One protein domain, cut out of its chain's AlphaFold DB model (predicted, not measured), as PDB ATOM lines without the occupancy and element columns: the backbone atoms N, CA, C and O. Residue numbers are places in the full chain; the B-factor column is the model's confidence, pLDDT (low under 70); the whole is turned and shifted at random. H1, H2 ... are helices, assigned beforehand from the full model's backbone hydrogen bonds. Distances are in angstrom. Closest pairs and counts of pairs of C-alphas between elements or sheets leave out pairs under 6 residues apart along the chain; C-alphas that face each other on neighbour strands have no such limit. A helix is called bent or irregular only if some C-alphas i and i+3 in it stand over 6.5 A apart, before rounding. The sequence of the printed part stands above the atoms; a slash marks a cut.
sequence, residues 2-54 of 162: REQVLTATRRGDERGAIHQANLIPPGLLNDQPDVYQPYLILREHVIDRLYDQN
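What this domain is: This is residues 2 to 54 of the 162 residues of the protein "Alkyl_sulf_dimr domain-containing protein" of Acidobacteria bacterium (UniProt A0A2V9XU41). One long bent helix, H4, runs along the length of the domain, with H1 and H2 packed on its second arm, H4b, at one end. From H2 the chain runs to the far end, where H3 and the first residues of H4 make a turn that sticks out at residues 29 to 35. The printed part has 53 residues with four named helices, H1 to H4 in order, and no named strand; the class is all helix. It is elongated, 34 by 17 by 16 A, yet only just compact, close to loose, with a radius of gyration of the C-alphas of 11.7 A.

Where its parts are: H4, residues 33 to 54, was assigned as one helix by its hydrogen bonds but is bent: C-alphas 41 and 44 are 7.2 A apart. Its arms are H4a, residues 33 to 41, 13.9 A, and H4b, residues 44 to 54, 15.6 A, ending at C-alpha 54 (532.007, 559.777, 388.352). H4a is irregular, with C-alphas 34 and 37 6.9 A apart. H1, residues 2 to 11, spans 14.3 A from C-alpha 2 (529.937, 554.975, 398.853). H2 is residues 15 to 20. H3, residues 28 to 31, is only just irregular, with C-alphas 28 and 31 6.6 A apart.

How they stand to each other: H4a and H4b stand at a steep tilt of 53 degrees. H4b touches H1, closest C-alphas Thr 9 and Tyr 51 at 6.5 A, at a steep tilt of 50 degrees, the same way. H4b touches H2, closest C-alphas His 19 and Glu 44 at 6.6 A, opposite ways at a shallow tilt of 33 degrees, only just short of steep. H1 and H2 only just touch, with 3 pairs of C-alphas within 8 A, the closest Val 5 and Ile 18 at 6.7 A. H3 and H4a only just touch, and only at the corner, closest C-alphas Leu 29 and Tyr 36 at 7.3 A. H1 and H4a are apart. Every O i to N i+4 pair is within hydrogen-bond range in H1, H2 and H4b, against 3 of 5 in H4a; H3 is too short for such a pair.

The domain as a whole: The C-alphas farthest apart, Gly 12 and Asp 34, are 33.9 A apart. The printed part has no cut and no long link. The model's mean pLDDT over the printed part is 89.0, with residue 31 under 70.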
ATOM      1  N   ARG A   2     530.367 554.175 400.033       92.94
ATOM      2  CA  ARG A   2     529.937 554.975 398.853       92.94
ATOM      3  C   ARG A   2     530.260 556.471 398.961       92.94
ATOM      4  O   ARG A   2     530.975 556.990 398.115       92.94
ATOM      5  N   GLU A   3     529.794 557.140 400.016       94.38
ATOM      6  CA  GLU A   3     530.042 558.580 400.210       94.38
ATOM      7  C   GLU A   3     531.529 558.935 400.329       94.38
ATOM      8  O   GLU A   3     531.958 559.982 399.847       94.38
ATOM      9  N   GLN A   4     532.335 558.050 400.925       94.44
ATOM     10  CA  GLN A   4     533.782 558.245 401.043       94.44
ATOM     11  C   GLN A   4     534.457 558.156 399.670       94.44
ATOM     12  O   GLN A   4     535.264 559.021 399.350       94.44
ATOM     13  N   VAL A   5     534.072 557.176 398.842       94.88
ATOM     14  CA  VAL A   5     534.565 557.045 397.460       94.88
ATOM     15  C   VAL A   5     534.187 558.278 396.644       94.88
ATOM     16  O   VAL A   5     535.061 558.911 396.070       94.88
ATOM     17  N   LEU A   6     532.913 558.688 396.658       94.88
ATOM     18  CA  LEU A   6     532.459 559.861 395.901       94.88
ATOM     19  C   LEU A   6     533.149 561.155 396.350       94.88
ATOM     20  O   LEU A   6     533.444 562.022 395.531       94.88
ATOM     21  N   THR A   7     533.411 561.299 397.649       95.00
ATOM     22  CA  THR A   7     534.133 562.458 398.184       95.00
ATOM     23  C   THR A   7     535.593 562.463 397.744       95.00
ATOM     24  O   THR A   7     536.086 563.508 397.330       95.00
ATOM     25  N   ALA A   8     536.261 561.309 397.779       93.88
ATOM     26  CA  ALA A   8     537.629 561.155 397.295       93.88
ATOM     27  C   ALA A   8     537.737 561.442 395.788       93.88
ATOM     28  O   ALA A   8     538.570 562.245 395.375       93.88
ATOM     29  N   THR A   9     536.823 560.899 394.977       92.19
ATOM     30  CA  THR A   9     536.761 561.179 393.535       92.19
ATOM     31  C   THR A   9     536.551 562.667 393.253       92.19
ATOM     32  O   THR A   9     537.260 563.233 392.430       92.19
ATOM     33  N   ARG A  10     535.641 563.347 393.970       90.69
ATOM     34  CA  ARG A  10     535.432 564.803 393.816       90.69
ATOM     35  C   ARG A  10     536.646 565.643 394.211       90.69
ATOM     36  O   ARG A  10     536.810 566.739 393.688       90.69
ATOM     37  N   ARG A  11     537.470 565.154 395.141       91.25
ATOM     38  CA  ARG A  11     538.737 565.794 395.523       91.25
ATOM     39  C   ARG A  11     539.842 565.574 394.483       91.25
ATOM     40  O   ARG A  11     540.834 566.293 394.506       91.25
ATOM     41  N   GLY A  12     539.646 564.624 393.573       89.25
ATOM     42  CA  GLY A  12     540.614 564.241 392.557       89.25
ATOM     43  C   GLY A  12     541.648 563.228 393.042       89.25
ATOM     44  O   GLY A  12     542.738 563.170 392.485       89.25
ATOM     45  N   ASP A  13     541.325 562.442 394.073       91.38
ATOM     46  CA  ASP A  13     542.199 561.356 394.514       91.38
ATOM     47  C   ASP A  13     542.311 560.279 393.425       91.38
ATOM     48  O   ASP A  13     541.305 559.866 392.841       91.38
ATOM     49  N   GLU A  14     543.523 559.758 393.220       90.81
ATOM     50  CA  GLU A  14     543.763 558.638 392.311       90.81
ATOM     51  C   GLU A  14     542.976 557.392 392.736       90.81
ATOM     52  O   GLU A  14     542.877 557.055 393.924       90.81
ATOM     53  N   ARG A  15     542.499 556.619 391.754       91.69
ATOM     54  CA  ARG A  15     541.794 555.349 391.998       91.69
ATOM     55  C   ARG A  15     542.573 554.417 392.931       91.69
ATOM     56  O   ARG A  15     541.994 553.821 393.839       91.69
ATOM     57  N   GLY A  16     543.890 554.312 392.734       91.12
ATOM     58  CA  GLY A  16     544.769 553.484 393.563       91.12
ATOM     59  C   GLY A  16     544.783 553.914 395.033       91.12
ATOM     60  O   GLY A  16     544.700 553.065 395.921       91.12
ATOM     61  N   ALA A  17     544.793 555.223 395.300       92.50
ATOM     62  CA  ALA A  17     544.740 555.760 396.657       92.50
ATOM     63  C   ALA A  17     543.399 555.441 397.344       92.50
ATOM     64  O   ALA A  17     543.371 555.080 398.521       92.50
ATOM     65  N   ILE A  18     542.289 555.490 396.602       93.94
ATOM     66  CA  ILE A  18     540.956 555.135 397.117       93.94
ATOM     67  C   ILE A  18     540.882 553.642 397.472       93.94
ATOM     68  O   ILE A  18     540.330 553.283 398.515       93.94
ATOM     69  N   HIS A  19     541.474 552.767 396.653       92.12
ATOM     70  CA  HIS A  19     541.577 551.334 396.961       92.12
ATOM     71  C   HIS A  19     542.392 551.063 398.224       92.12
ATOM     72  O   HIS A  19     541.992 550.216 399.027       92.12
ATOM     73  N   GLN A  20     543.490 551.799 398.422       91.94
ATOM     74  CA  GLN A  20     544.366 551.689 399.594       91.94
ATOM     75  C   GLN A  20     543.772 552.321 400.861       91.94
ATOM     76  O   GLN A  20     544.206 552.003 401.969       91.94
ATOM     77  N   ALA A  21     542.761 553.184 400.730       91.12
ATOM     78  CA  ALA A  21     542.061 553.730 401.882       91.12
ATOM     79  C   ALA A  21     541.326 552.610 402.636       91.12
ATOM     80  O   ALA A  21     540.629 551.790 402.038       91.12
ATOM     81  N   ASN A  22     541.426 552.576 403.966       84.56
ATOM     82  CA  ASN A  22     540.759 551.563 404.789       84.56
ATOM     83  C   ASN A  22     539.235 551.806 404.883       84.56
ATOM     84  O   ASN A  22     538.709 552.185 405.925       84.56
ATOM     85  N   LEU A  23     538.515 551.630 403.770       89.19
ATOM     86  CA  LEU A  23     537.085 551.937 403.628       89.19
ATOM     87  C   LEU A  23     536.156 550.859 404.214       89.19
ATOM     88  O   LEU A  23     535.056 550.656 403.694       89.19
ATOM     89  N   ILE A  24     536.584 550.183 405.282       85.88
ATOM     90  CA  ILE A  24     535.791 549.186 406.006       85.88
ATOM     91  C   ILE A  24     534.690 549.910 406.805       85.88
ATOM     92  O   ILE A  24     535.000 550.810 407.589       85.88
ATOM     93  N   PRO A  25     533.399 549.568 406.622       84.06
ATOM     94  CA  PRO A  25     532.317 550.138 407.411       84.06
ATOM     95  C   PRO A  25     532.525 549.908 408.917       84.06
ATOM     96  O   PRO A  25     532.876 548.793 409.317       84.06
ATOM     97  N   PRO A  26     532.269 550.917 409.768       82.00
ATOM     98  CA  PRO A  26     532.243 550.723 411.214       82.00
ATOM     99  C   PRO A  26     531.281 549.594 411.594       82.00
ATOM    100  O   PRO A  26     530.195 549.492 411.028       82.00
ATOM    101  N   GLY A  27     531.687 548.743 412.537       80.19
ATOM    102  CA  GLY A  27     530.874 547.619 413.007       80.19
ATOM    103  C   GLY A  27     530.849 546.399 412.082       80.19
ATOM    104  O   GLY A  27     530.410 545.348 412.535       80.19
ATOM    105  N   LEU A  28     531.384 546.485 410.848       82.19
ATOM    106  CA  LEU A  28     531.443 545.326 409.949       82.19
ATOM    107  C   LEU A  28     532.129 544.153 410.646       82.19
ATOM    108  O   LEU A  28     531.566 543.077 410.673       82.19
ATOM    109  N   LEU A  29     533.289 544.382 411.268       75.44
ATOM    110  CA  LEU A  29     534.109 543.339 411.895       75.44
ATOM    111  C   LEU A  29     533.632 542.885 413.285       75.44
ATOM    112  O   LEU A  29     534.269 542.012 413.873       75.44
ATOM    113  N   ASN A  30     532.562 543.475 413.823       75.06
ATOM    114  CA  ASN A  30     532.153 543.231 415.205       75.06
ATOM    115  C   ASN A  30     531.026 542.195 415.326       75.06
ATOM    116  O   ASN A  30     531.052 541.425 416.278       75.06
ATOM    117  N   ASP A  31     530.085 542.127 414.372       69.19
ATOM    118  CA  ASP A  31     528.801 541.445 414.627       69.19
ATOM    119  C   ASP A  31     528.291 540.527 413.497       69.19
ATOM    120  O   ASP A  31     527.222 539.933 413.639       69.19
ATOM    121  N   GLN A  32     528.996 540.399 412.360       77.00
ATOM    122  CA  GLN A  32     528.486 539.647 411.194       77.00
ATOM    123  C   GLN A  32     529.586 538.924 410.380       77.00
ATOM    124  O   GLN A  32     529.854 539.304 409.241       77.00
ATOM    125  N   PRO A  33     530.218 537.854 410.902       83.06
ATOM    126  CA  PRO A  33     531.274 537.116 410.191       83.06
ATOM    127  C   PRO A  33     530.903 536.691 408.763       83.06
ATOM    128  O   PRO A  33     531.732 536.750 407.854       83.06
ATOM    129  N   ASP A  34     529.631 536.352 408.547       86.69
ATOM    130  CA  ASP A  34     529.110 535.891 407.259       86.69
ATOM    131  C   ASP A  34     529.182 536.954 406.149       86.69
ATOM    132  O   ASP A  34     529.183 536.609 404.966       86.69
ATOM    133  N   VAL A  35     529.285 538.247 406.487       86.31
ATOM    134  CA  VAL A  35     529.390 539.322 405.485       86.31
ATOM    135  C   VAL A  35     530.830 539.708 405.149       86.31
ATOM    136  O   VAL A  35     531.038 540.481 404.213       86.31
ATOM    137  N   TYR A  36     531.837 539.168 405.847       86.50
ATOM    138  CA  TYR A  36     533.237 539.585 405.663       86.50
ATOM    139  C   TYR A  36     533.737 539.203 404.279       86.50
ATOM    140  O   TYR A  36     534.236 540.045 403.534       86.50
ATOM    141  N   GLN A  37     533.557 537.935 403.919       84.50
ATOM    142  CA  GLN A  37     534.009 537.409 402.644       84.50
ATOM    143  C   GLN A  37     533.268 538.061 401.458       84.50
ATOM    144  O   GLN A  37     533.947 538.558 400.556       84.50
ATOM    145  N   PRO A  38     531.920 538.170 401.454       87.88
ATOM    146  CA  PRO A  38     531.205 538.933 400.429       87.88
ATOM    147  C   PRO A  38     531.664 540.390 400.321       87.88
ATOM    148  O   PRO A  38     531.834 540.900 399.215       87.88
ATOM    149  N   TYR A  39     531.892 541.062 401.453       89.12
ATOM    150  CA  TYR A  39     532.362 542.442 401.452       89.12
ATOM    151  C   TYR A  39     533.753 542.564 400.821       89.12
ATOM    152  O   TYR A  39     533.945 543.421 399.961       89.12
ATOM    153  N   LEU A  40     534.704 541.701 401.193       84.94
ATOM    154  CA  LEU A  40     536.062 541.716 400.641       84.94
ATOM    155  C   LEU A  40     536.079 541.441 399.134       84.94
ATOM    156  O   LEU A  40     536.793 542.135 398.416       84.94
ATOM    157  N   ILE A  41     535.253 540.502 398.657       87.69
ATOM    158  CA  ILE A  41     535.110 540.205 397.223       87.69
ATOM    159  C   ILE A  41     534.564 541.418 396.463       87.69
ATOM    160  O   ILE A  41     535.040 541.759 395.386       87.69
ATOM    161  N   LEU A  42     533.539 542.084 397.000       89.62
ATOM    162  CA  LEU A  42     532.829 543.135 396.269       89.62
ATOM    163  C   LEU A  42     533.478 544.514 396.389       89.62
ATOM    164  O   LEU A  42     533.281 545.349 395.505       89.62
ATOM    165  N   ARG A  43     534.208 544.783 397.477       91.50
ATOM    166  CA  ARG A  43     534.695 546.122 397.835       91.50
ATOM    167  C   ARG A  43     535.412 546.802 396.675       91.50
ATOM    168  O   ARG A  43     535.054 547.924 396.326       91.50
ATOM    169  N   GLU A  44     536.409 546.138 396.102       91.38
ATOM    170  CA  GLU A  44     537.236 546.729 395.051       91.38
ATOM    171  C   GLU A  44     536.414 547.018 393.790       91.38
ATOM    172  O   GLU A  44     536.432 548.137 393.286       91.38
ATOM    173  N   HIS A  45     535.576 546.077 393.358       92.25
ATOM    174  CA  HIS A  45     534.725 546.266 392.184       92.25
ATOM    175  C   HIS A  45     533.671 547.369 392.372       92.25
ATOM    176  O   HIS A  45     533.316 548.064 391.418       92.25
ATOM    177  N   VAL A  46     533.162 547.559 393.595       93.69
ATOM    178  CA  VAL A  46     532.263 548.681 393.906       93.69
ATOM    179  C   VAL A  46     533.016 550.010 393.857       93.69
ATOM    180  O   VAL A  46     532.466 550.984 393.344       93.69
ATOM    181  N   ILE A  47     534.256 550.062 394.357       94.94
ATOM    182  CA  ILE A  47     535.117 551.250 394.237       94.94
ATOM    183  C   ILE A  47     535.354 551.573 392.760       94.94
ATOM    184  O   ILE A  47     535.091 552.704 392.357       94.94
ATOM    185  N   ASP A  48     535.762 550.588 391.956       93.25
ATOM    186  CA  ASP A  48     536.014 550.762 390.520       93.25
ATOM    187  C   ASP A  48     534.779 551.302 389.801       93.25
ATOM    188  O   ASP A  48     534.853 552.320 389.114       93.25
ATOM    189  N   ARG A  49     533.614 550.686 390.036       93.81
ATOM    190  CA  ARG A  49     532.361 551.111 389.406       93.81
ATOM    191  C   ARG A  49     531.972 552.535 389.786       93.81
ATOM    192  O   ARG A  49     531.552 553.300 388.922       93.81
ATOM    193  N   LEU A  50     532.070 552.886 391.069       94.81
ATOM    194  CA  LEU A  50     531.763 554.241 391.524       94.81
ATOM    195  C   LEU A  50     532.744 555.253 390.933       94.81
ATOM    196  O   LEU A  50     532.317 556.331 390.535       94.81
ATOM    197  N   TYR A  51     534.027 554.913 390.845       93.06
ATOM    198  CA  TYR A  51     535.032 555.786 390.254       93.06
ATOM    199  C   TYR A  51     534.762 556.021 388.759       93.06
ATOM    200  O   TYR A  51     534.632 557.169 388.335       93.06
ATOM    201  N   ASP A  52     534.571 554.948 387.980       91.12
ATOM    202  CA  ASP A  52     534.291 555.011 386.536       91.12
ATOM    203  C   ASP A  52     533.037 555.839 386.222       91.12
ATOM    204  O   ASP A  52     533.018 556.629 385.281       91.12
ATOM    205  N   GLN A  53     531.991 555.705 387.041       92.25
ATOM    206  CA  GLN A  53     530.743 556.452 386.868       92.25
ATOM    207  C   GLN A  53     530.866 557.958 387.148       92.25
ATOM    208  O   GLN A  53     529.956 558.698 386.780       92.25
ATOM    209  N   ASN A  54     531.926 558.410 387.826       92.38
ATOM    210  CA  ASN A  54     532.007 559.777 388.352       92.38
ATOM    211  C   ASN A  54     533.229 560.576 387.882       92.38
ATOM    212  O   ASN A  54     533.208 561.796 388.026       92.38
TER     213      ASN A  54